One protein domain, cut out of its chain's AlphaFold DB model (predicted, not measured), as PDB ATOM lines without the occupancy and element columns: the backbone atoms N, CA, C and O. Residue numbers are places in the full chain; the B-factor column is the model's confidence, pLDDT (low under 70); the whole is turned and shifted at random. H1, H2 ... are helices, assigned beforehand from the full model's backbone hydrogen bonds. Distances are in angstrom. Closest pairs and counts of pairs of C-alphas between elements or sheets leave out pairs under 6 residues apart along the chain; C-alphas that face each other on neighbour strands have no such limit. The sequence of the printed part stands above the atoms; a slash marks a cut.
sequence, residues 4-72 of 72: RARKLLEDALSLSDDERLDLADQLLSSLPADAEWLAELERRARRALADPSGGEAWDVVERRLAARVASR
ATOM      1  N   ARG A   4     164.042 233.620 276.186       96.19
ATOM      2  CA  ARG A   4     163.607 234.817 275.462       96.19
ATOM      3  C   ARG A   4     164.406 235.035 274.175       96.19
ATOM      4  O   ARG A   4     163.811 235.323 273.144       96.19
ATOM      5  N   ALA A   5     165.732 234.916 274.233       95.69
ATOM      6  CA  ALA A   5     166.579 235.083 273.054       95.69
ATOM      7  C   ALA A   5     166.368 233.955 272.030       95.69
ATOM      8  O   ALA A   5     166.400 234.216 270.833       95.69
ATOM      9  N   ARG A   6     166.081 232.728 272.489       96.81
ATOM     10  CA  ARG A   6     165.704 231.616 271.605       96.81
ATOM     11  C   ARG A   6     164.411 231.906 270.854       96.81
ATOM     12  O   ARG A   6     164.400 231.811 269.637       96.81
ATOM     13  N   LYS A   7     163.368 232.325 271.575       97.12
ATOM     14  CA  LYS A   7     162.080 232.666 270.972       97.12
ATOM     15  C   LYS A   7     162.211 233.786 269.933       97.12
ATOM     16  O   LYS A   7     161.686 233.656 268.842       97.12
ATOM     17  N   LEU A   8     162.959 234.850 270.241       96.56
ATOM     18  CA  LEU A   8     163.194 235.940 269.283       96.56
ATOM     19  C   LEU A   8     163.899 235.463 268.007       96.56
ATOM     20  O   LEU A   8     163.579 235.942 266.924       96.56
ATOM     21  N   LEU A   9     164.848 234.530 268.126       96.19
ATOM     22  CA  LEU A   9     165.501 233.932 266.963       96.19
ATOM     23  C   LEU A   9     164.522 233.084 266.142       96.19
ATOM     24  O   LEU A   9     164.513 233.189 264.923       96.19
ATOM     25  N   GLU A  10     163.703 232.259 266.794       97.50
ATOM     26  CA  GLU A  10     162.669 231.458 266.125       97.50
ATOM     27  C   GLU A  10     161.659 232.353 265.391       97.50
ATOM     28  O   GLU A  10     161.372 232.113 264.218       97.50
ATOM     29  N   ASP A  11     161.199 233.427 266.038       97.75
ATOM     30  CA  ASP A  11     160.303 234.420 265.444       97.75
ATOM     31  C   ASP A  11     160.972 235.098 264.231       97.75
ATOM     32  O   ASP A  11     160.372 235.177 263.159       97.75
ATOM     33  N   ALA A  12     162.239 235.512 264.346       97.69
ATOM     34  CA  ALA A  12     162.988 236.112 263.239       97.69
ATOM     35  C   ALA A  12     163.167 235.147 262.055       97.69
ATOM     36  O   ALA A  12     163.069 235.561 260.906       97.69
ATOM     37  N   LEU A  13     163.392 233.854 262.309       97.19
ATOM     38  CA  LEU A  13     163.521 232.841 261.257       97.19
ATOM     39  C   LEU A  13     162.203 232.553 260.521       97.19
ATOM     40  O   LEU A  13     162.243 231.969 259.441       97.19
ATOM     41  N   SER A  14     161.057 232.967 261.072       97.75
ATOM     42  CA  SER A  14     159.753 232.861 260.402       97.75
ATOM     43  C   SER A  14     159.467 233.996 259.408       97.75
ATOM     44  O   SER A  14     158.542 233.880 258.605       97.75
ATOM     45  N   LEU A  15     160.256 235.077 259.451       98.19
ATOM     46  CA  LEU A  15     160.140 236.217 258.540       98.19
ATOM     47  C   LEU A  15     160.626 235.865 257.129       98.19
ATOM     48  O   LEU A  15     161.436 234.948 256.941       98.19
ATOM     49  N   SER A  16     160.182 236.641 256.140       98.38
ATOM     50  CA  SER A  16     160.724 236.565 254.779       98.38
ATOM     51  C   SER A  16     162.208 236.946 254.735       98.38
ATOM     52  O   SER A  16     162.737 237.573 255.652       98.38
ATOM     53  N   ASP A  17     162.905 236.557 253.667       97.50
ATOM     54  CA  ASP A  17     164.340 236.822 253.515       97.50
ATOM     55  C   ASP A  17     164.664 238.321 253.599       97.50
ATOM     56  O   ASP A  17     165.588 238.697 254.322       97.50
ATOM     57  N   ASP A  18     163.861 239.168 252.950       97.81
ATOM     58  CA  ASP A  18     164.033 240.625 252.958       97.81
ATOM     59  C   ASP A  18     163.824 241.217 254.361       97.81
ATOM     60  O   ASP A  18     164.636 242.010 254.832       97.81
ATOM     61  N   GLU A  19     162.782 240.785 255.078       98.06
ATOM     62  CA  GLU A  19     162.522 241.232 256.454       98.06
ATOM     63  C   GLU A  19     163.630 240.792 257.420       98.06
ATOM     64  O   GLU A  19     164.004 241.541 258.324       98.06
ATOM     65  N   ARG A  20     164.189 239.587 257.234       97.94
ATOM     66  CA  ARG A  20     165.327 239.125 258.041       97.94
ATOM     67  C   ARG A  20     166.579 239.947 257.775       97.94
ATOM     68  O   ARG A  20     167.319 240.209 258.722       97.94
ATOM     69  N   LEU A  21     166.827 240.330 256.522       97.56
ATOM     70  CA  LEU A  21     167.954 241.193 256.166       97.56
ATOM     71  C   LEU A  21     167.817 242.569 256.819       97.56
ATOM     72  O   LEU A  21     168.768 243.034 257.445       97.56
ATOM     73  N   ASP A  22     166.631 243.170 256.747       97.88
ATOM     74  CA  ASP A  22     166.366 244.487 257.329       97.88
ATOM     75  C   ASP A  22     166.492 244.467 258.865       97.88
ATOM     76  O   ASP A  22     167.159 245.311 259.468       97.88
ATOM     77  N   LEU A  23     165.947 243.433 259.520       97.56
ATOM     78  CA  LEU A  23     166.111 243.231 260.961       97.56
ATOM     79  C   LEU A  23     167.583 243.022 261.352       97.56
ATOM     80  O   LEU A  23     168.031 243.550 262.373       97.56
ATOM     81  N   ALA A  24     168.336 242.243 260.573       96.25
ATOM     82  CA  ALA A  24     169.751 242.005 260.834       96.25
ATOM     83  C   ALA A  24     170.569 243.301 260.742       96.25
ATOM     84  O   ALA A  24     171.422 243.531 261.601       96.25
ATOM     85  N   ASP A  25     170.279 244.162 259.764       96.19
ATOM     86  CA  ASP A  25     170.930 245.467 259.615       96.19
ATOM     87  C   ASP A  25     170.644 246.391 260.808       96.19
ATOM     88  O   ASP A  25     171.561 246.970 261.399       96.19
ATOM     89  N   GLN A  26     169.385 246.449 261.253       96.94
ATOM     90  CA  GLN A  26     169.000 247.217 262.440       96.94
ATOM     91  C   GLN A  26     169.680 246.691 263.714       96.94
ATOM     92  O   GLN A  26     170.164 247.476 264.533       96.94
ATOM     93  N   LEU A  27     169.760 245.366 263.884       94.69
ATOM     94  CA  LEU A  27     170.446 244.754 265.023       94.69
ATOM     95  C   LEU A  27     171.943 245.066 265.007       94.69
ATOM     96  O   LEU A  27     172.472 245.479 266.037       94.69
ATOM     97  N   LEU A  28     172.613 244.920 263.862       90.06
ATOM     98  CA  LEU A  28     174.030 245.262 263.711       90.06
ATOM     99  C   LEU A  28     174.281 246.743 264.010       90.06
ATOM    100  O   LEU A  28     175.198 247.063 264.763       90.06
ATOM    101  N   SER A  29     173.424 247.628 263.501       92.62
ATOM    102  CA  SER A  29     173.495 249.073 263.743       92.62
ATOM    103  C   SER A  29     173.240 249.463 265.202       92.62
ATOM    104  O   SER A  29     173.681 250.521 265.645       92.62
ATOM    105  N   SER A  30     172.532 248.625 265.965       94.25
ATOM    106  CA  SER A  30     172.263 248.868 267.387       94.25
ATOM    107  C   SER A  30     173.446 248.547 268.308       94.25
ATOM    108  O   SER A  30     173.442 248.943 269.478       94.25
ATOM    109  N   LEU A  31     174.448 247.816 267.812       91.31
ATOM    110  CA  LEU A  31     175.610 247.422 268.602       91.31
ATOM    111  C   LEU A  31     176.592 248.594 268.763       91.31
ATOM    112  O   LEU A  31     176.752 249.407 267.851       91.31
ATOM    113  N   PRO A  32     177.296 248.688 269.906       93.00
ATOM    114  CA  PRO A  32     178.383 249.646 270.041       93.00
ATOM    115  C   PRO A  32     179.487 249.335 269.026       93.00
ATOM    116  O   PRO A  32     179.749 248.173 268.712       93.00
ATOM    117  N   ALA A  33     180.165 250.378 268.550       88.25
ATOM    118  CA  ALA A  33     181.305 250.210 267.663       88.25
ATOM    119  C   ALA A  33     182.394 249.363 268.342       88.25
ATOM    120  O   ALA A  33     182.885 249.708 269.418       88.25
ATOM    121  N   ASP A  34     182.788 248.275 267.685       90.94
ATOM    122  CA  ASP A  34     183.915 247.440 268.085       90.94
ATOM    123  C   ASP A  34     185.143 247.848 267.260       90.94
ATOM    124  O   ASP A  34     185.284 247.500 266.085       90.94
ATOM    125  N   ALA A  35     186.016 248.649 267.872       92.25
ATOM    126  CA  ALA A  35     187.198 249.189 267.209       92.25
ATOM    127  C   ALA A  35     188.188 248.095 266.774       92.25
ATOM    128  O   ALA A  35     188.830 248.236 265.730       92.25
ATOM    129  N   GLU A  36     188.303 247.002 267.536       94.75
ATOM    130  CA  GLU A  36     189.173 245.880 267.173       94.75
ATOM    131  C   GLU A  36     188.607 245.140 265.961       94.75
ATOM    132  O   GLU A  36     189.345 244.800 265.030       94.75
ATOM    133  N   TRP A  37     187.286 244.961 265.928       89.81
ATOM    134  CA  TRP A  37     186.615 244.362 264.784       89.81
ATOM    135  C   TRP A  37     186.722 245.218 263.517       89.81
ATOM    136  O   TRP A  37     187.036 244.694 262.445       89.81
ATOM    137  N   LEU A  38     186.537 246.536 263.626       91.69
ATOM    138  CA  LEU A  38     186.704 247.463 262.502       91.69
ATOM    139  C   LEU A  38     188.132 247.422 261.936       91.69
ATOM    140  O   LEU A  38     188.312 247.308 260.722       91.69
ATOM    141  N   ALA A  39     189.148 247.425 262.802       95.50
ATOM    142  CA  ALA A  39     190.543 247.316 262.378       95.50
ATOM    143  C   ALA A  39     190.831 245.987 261.651       95.50
ATOM    144  O   ALA A  39     191.580 245.952 260.666       95.50
ATOM    145  N   GLU A  40     190.224 244.885 262.098       96.94
ATOM    146  CA  GLU A  40     190.336 243.587 261.430       96.94
ATOM    147  C   GLU A  40     189.647 243.574 260.059       96.94
ATOM    148  O   GLU A  40     190.218 243.047 259.096       96.94
ATOM    149  N   LEU A  41     188.461 244.177 259.935       94.19
ATOM    150  CA  LEU A  41     187.773 244.332 258.651       94.19
ATOM    151  C   LEU A  41     188.629 245.119 257.654       94.19
ATOM    152  O   LEU A  41     188.850 244.653 256.533       94.19
ATOM    153  N   GLU A  42     189.198 246.250 258.070       96.25
ATOM    154  CA  GLU A  42     190.110 247.039 257.234       96.25
ATOM    155  C   GLU A  42     191.364 246.255 256.833       96.25
ATOM    156  O   GLU A  42     191.839 246.350 255.697       96.25
ATOM    157  N   ARG A  43     191.931 245.464 257.752       96.38
ATOM    158  CA  ARG A  43     193.089 244.611 257.458       96.38
ATOM    159  C   ARG A  43     192.747 243.559 256.402       96.38
ATOM    160  O   ARG A  43     193.543 243.337 255.486       96.38
ATOM    161  N   ARG A  44     191.581 242.913 256.510       94.50
ATOM    162  CA  ARG A  44     191.107 241.918 255.531       94.50
ATOM    163  C   ARG A  44     190.830 242.551 254.174       94.50
ATOM    164  O   ARG A  44     191.281 242.003 253.172       94.50
ATOM    165  N   ALA A  45     190.174 243.708 254.149       93.56
ATOM    166  CA  ALA A  45     189.917 244.456 252.922       93.56
ATOM    167  C   ALA A  45     191.227 244.815 252.209       93.56
ATOM    168  O   ALA A  45     191.392 244.513 251.028       93.56
ATOM    169  N   ARG A  46     192.213 245.356 252.940       95.00
ATOM    170  CA  ARG A  46     193.545 245.651 252.386       95.00
ATOM    171  C   ARG A  46     194.237 244.413 251.826       95.00
ATOM    172  O   ARG A  46     194.834 244.494 250.761       95.00
ATOM    173  N   ARG A  47     194.148 243.268 252.511       91.94
ATOM    174  CA  ARG A  47     194.722 242.011 252.013       91.94
ATOM    175  C   ARG A  47     194.058 241.559 250.712       91.94
ATOM    176  O   ARG A  47     194.772 241.189 249.791       91.94
ATOM    177  N   ALA A  48     192.729 241.599 250.641       90.56
ATOM    178  CA  ALA A  48     191.989 241.212 249.441       90.56
ATOM    179  C   ALA A  48     192.300 242.137 248.252       90.56
ATOM    180  O   ALA A  48     192.458 241.672 247.131       90.56
ATOM    181  N   LEU A  49     192.448 243.441 248.501       91.00
ATOM    182  CA  LEU A  49     192.803 244.413 247.464       91.00
ATOM    183  C   LEU A  49     194.266 244.306 247.006       91.00
ATOM    184  O   LEU A  49     194.566 244.644 245.864       91.00
ATOM    185  N   ALA A  50     195.175 243.856 247.876       94.81
ATOM    186  CA  ALA A  50     196.589 243.678 247.542       94.81
ATOM    187  C   ALA A  50     196.849 242.481 246.612       94.81
ATOM    188  O   ALA A  50     197.850 242.481 245.900       94.81
ATOM    189  N   ASP A  51     195.957 241.487 246.600       92.75
ATOM    190  CA  ASP A  51     195.995 240.361 245.667       92.75
ATOM    191  C   ASP A  51     194.601 240.117 245.065       92.75
ATOM    192  O   ASP A  51     193.855 239.252 245.536       92.75
ATOM    193  N   PRO A  52     194.242 240.860 243.999       83.25
ATOM    194  CA  PRO A  52     192.946 240.726 243.335       83.25
ATOM    195  C   PRO A  52     192.678 239.323 242.769       83.25
ATOM    196  O   PRO A  52     191.529 238.971 242.514       83.25
ATOM    197  N   SER A  53     193.731 238.527 242.558       86.62
ATOM    198  CA  SER A  53     193.673 237.152 242.052       86.62
ATOM    199  C   SER A  53     193.772 236.079 243.140       86.62
ATOM    200  O   SER A  53     193.626 234.900 242.836       86.62
ATOM    201  N   GLY A  54     194.016 236.463 244.395       85.00
ATOM    202  CA  GLY A  54     194.299 235.538 245.496       85.00
ATOM    203  C   GLY A  54     193.074 234.823 246.064       85.00
ATOM    204  O   GLY A  54     193.203 233.976 246.950       85.00
ATOM    205  N   GLY A  55     191.878 235.182 245.596       85.81
ATOM    206  CA  GLY A  55     190.617 234.571 246.000       85.81
ATOM    207  C   GLY A  55     190.292 233.300 245.214       85.81
ATOM    208  O   GLY A  55     190.631 233.157 244.044       85.81
ATOM    209  N   GLU A  56     189.569 232.387 245.856       90.50
ATOM    210  CA  GLU A  56     188.932 231.253 245.186       90.50
ATOM    211  C   GLU A  56     187.488 231.634 244.834       90.50
ATOM    212  O   GLU A  56     186.803 232.290 245.622       90.50
ATOM    213  N   ALA A  57     187.022 231.236 243.649       90.19
ATOM    214  CA  ALA A  57     185.655 231.511 243.228       90.19
ATOM    215  C   ALA A  57     184.650 230.858 244.193       90.19
ATOM    216  O   ALA A  57     184.838 229.721 244.640       90.19
ATOM    217  N   TRP A  58     183.585 231.591 244.534       90.00
ATOM    218  CA  TRP A  58     182.632 231.161 245.561       90.00
ATOM    219  C   TRP A  58     182.008 229.796 245.254       90.00
ATOM    220  O   TRP A  58     181.900 228.965 246.146       90.00
ATOM    221  N   ASP A  59     181.686 229.522 243.993       95.50
ATOM    222  CA  ASP A  59     181.105 228.252 243.549       95.50
ATOM    223  C   ASP A  59     182.026 227.047 243.835       95.50
ATOM    224  O   ASP A  59     181.562 225.951 244.157       95.50
ATOM    225  N   VAL A  60     183.349 227.236 243.756       95.62
ATOM    226  CA  VAL A  60     184.342 226.210 244.113       95.62
ATOM    227  C   VAL A  60     184.322 225.956 245.620       95.62
ATOM    228  O   VAL A  60     184.292 224.800 246.058       95.62
ATOM    229  N   VAL A  61     184.298 227.027 246.417       95.50
ATOM    230  CA  VAL A  61     184.239 226.954 247.883       95.50
ATOM    231  C   VAL A  61     182.937 226.301 248.344       95.50
ATOM    232  O   VAL A  61     182.971 225.404 249.187       95.50
ATOM    233  N   GLU A  62     181.809 226.701 247.766       96.06
ATOM    234  CA  GLU A  62     180.474 226.186 248.061       96.06
ATOM    235  C   GLU A  62     180.392 224.679 247.815       96.06
ATOM    236  O   GLU A  62     180.036 223.927 248.727       96.06
ATOM    237  N   ARG A  63     180.819 224.205 246.634       96.62
ATOM    238  CA  ARG A  63     180.865 222.764 246.324       96.62
ATOM    239  C   ARG A  63     181.702 221.990 247.340       96.62
ATOM    240  O   ARG A  63     181.291 220.923 247.801       96.62
ATOM    241  N   ARG A  64     182.868 222.526 247.714       95.94
ATOM    242  CA  ARG A  64     183.758 221.904 248.706       95.94
ATOM    243  C   ARG A  64     183.105 221.825 250.089       95.94
ATOM    244  O   ARG A  64     183.249 220.809 250.771       95.94
ATOM    245  N   LEU A  65     182.395 222.870 250.510       96.00
ATOM    246  CA  LEU A  65     181.683 222.897 251.789       96.00
ATOM    247  C   LEU A  65     180.504 221.920 251.799       96.00
ATOM    248  O   LEU A  65     180.388 221.140 252.744       96.00
ATOM    249  N   ALA A  66     179.693 221.901 250.741       94.94
ATOM    250  CA  ALA A  66     178.569 220.979 250.604       94.94
ATOM    251  C   ALA A  66     179.025 219.512 250.683       94.94
ATOM    252  O   ALA A  66     178.462 218.731 251.450       94.94
ATOM    253  N   ALA A  67     180.105 219.155 249.978       94.62
ATOM    254  CA  ALA A  67     180.685 217.813 250.038       94.62
ATOM    255  C   ALA A  67     181.139 217.434 251.459       94.62
ATOM    256  O   ALA A  67     180.893 216.321 251.919       94.62
ATOM    257  N   ARG A  68     181.763 218.372 252.184       94.38
ATOM    258  CA  ARG A  68     182.235 218.150 253.559       94.38
ATOM    259  C   ARG A  68     181.088 217.967 254.553       94.38
ATOM    260  O   ARG A  68     181.218 217.167 255.479       94.38
ATOM    261  N   VAL A  69     179.994 218.706 254.382       93.31
ATOM    262  CA  VAL A  69     178.793 218.566 255.217       93.31
ATOM    263  C   VAL A  69     178.094 217.236 254.936       93.31
ATOM    264  O   VAL A  69     177.721 216.562 255.884       93.31
ATOM    265  N   ALA A  70     177.993 216.815 253.673       84.94
ATOM    266  CA  ALA A  70     177.382 215.537 253.298       84.94
ATOM    267  C   ALA A  70     178.172 214.301 253.776       84.94
ATOM    268  O   ALA A  70     177.610 213.216 253.885       84.94
ATOM    269  N   SER A  71     179.472 214.452 254.046       81.12
ATOM    270  CA  SER A  71     180.337 213.386 254.579       81.12
ATOM    271  C   SER A  71     180.350 213.262 256.113       81.12
ATOM    272  O   SER A  71     181.142 212.481 256.643       81.12
ATOM    273  N   ARG A  72     179.546 214.059 256.828       60.06
ATOM    274  CA  ARG A  72     179.371 213.994 258.288       60.06
ATOM    275  C   ARG A  72     178.073 213.295 258.648       60.06
ATOM    276  O   ARG A  72     178.097 212.609 259.692       60.06
TER     277      ARG A  72
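Overview. This is residues 4 to 72 of the 72 residues of the protein "Addiction module protein" of Deltaproteobacteria bacterium (UniProt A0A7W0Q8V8). The longest helix, H3, makes one side of an open horseshoe of four helices with an empty middle; H2 and H4 make the two arms, and H1 folds back near H2 at the end of its arm. The printed part has 69 residues, with four named helices in the order H1, H2, H3, H4 and no named strand; the class is all helix. It is extended, with a radius of gyration of the C-alphas of 17.3 A and spans of 43 by 38 by 23 A.

Along the chain. H3, residues 35 to 50, is 22.5 A long and begins at C-alpha 35 (187.198, 249.189, 267.209). H2, residues 17 to 30, is 20.0 A long. H4, residues 58 to 70, is 18.2 A long and ends at C-alpha 70 (177.382, 215.537, 253.298). H1, residues 4 to 13, measures 14.3 A from C-alpha 4 (163.607, 234.817, 275.462).

Arrangement. H3 is apart from H1, H2 and H4. H1 and H2 are close but not clearly touching; their closest C-alphas, those of Ala 12 and Arg 20, are 6.4 A apart. They run opposite ways at a steep tilt of 41 degrees. H4 is apart from H1 and H2. In H1, H2, H3 and H4 every O i to N i+4 pair is within hydrogen-bond range.

Size, cuts and confidence. The C-alphas of Arg 4 and Ser 53, the two farthest apart, are 45.0 A apart. Residues 4 to 11 and 25 to 72 stand free. The printed part has no cut and no long link. Residue 72 is under pLDDT 70.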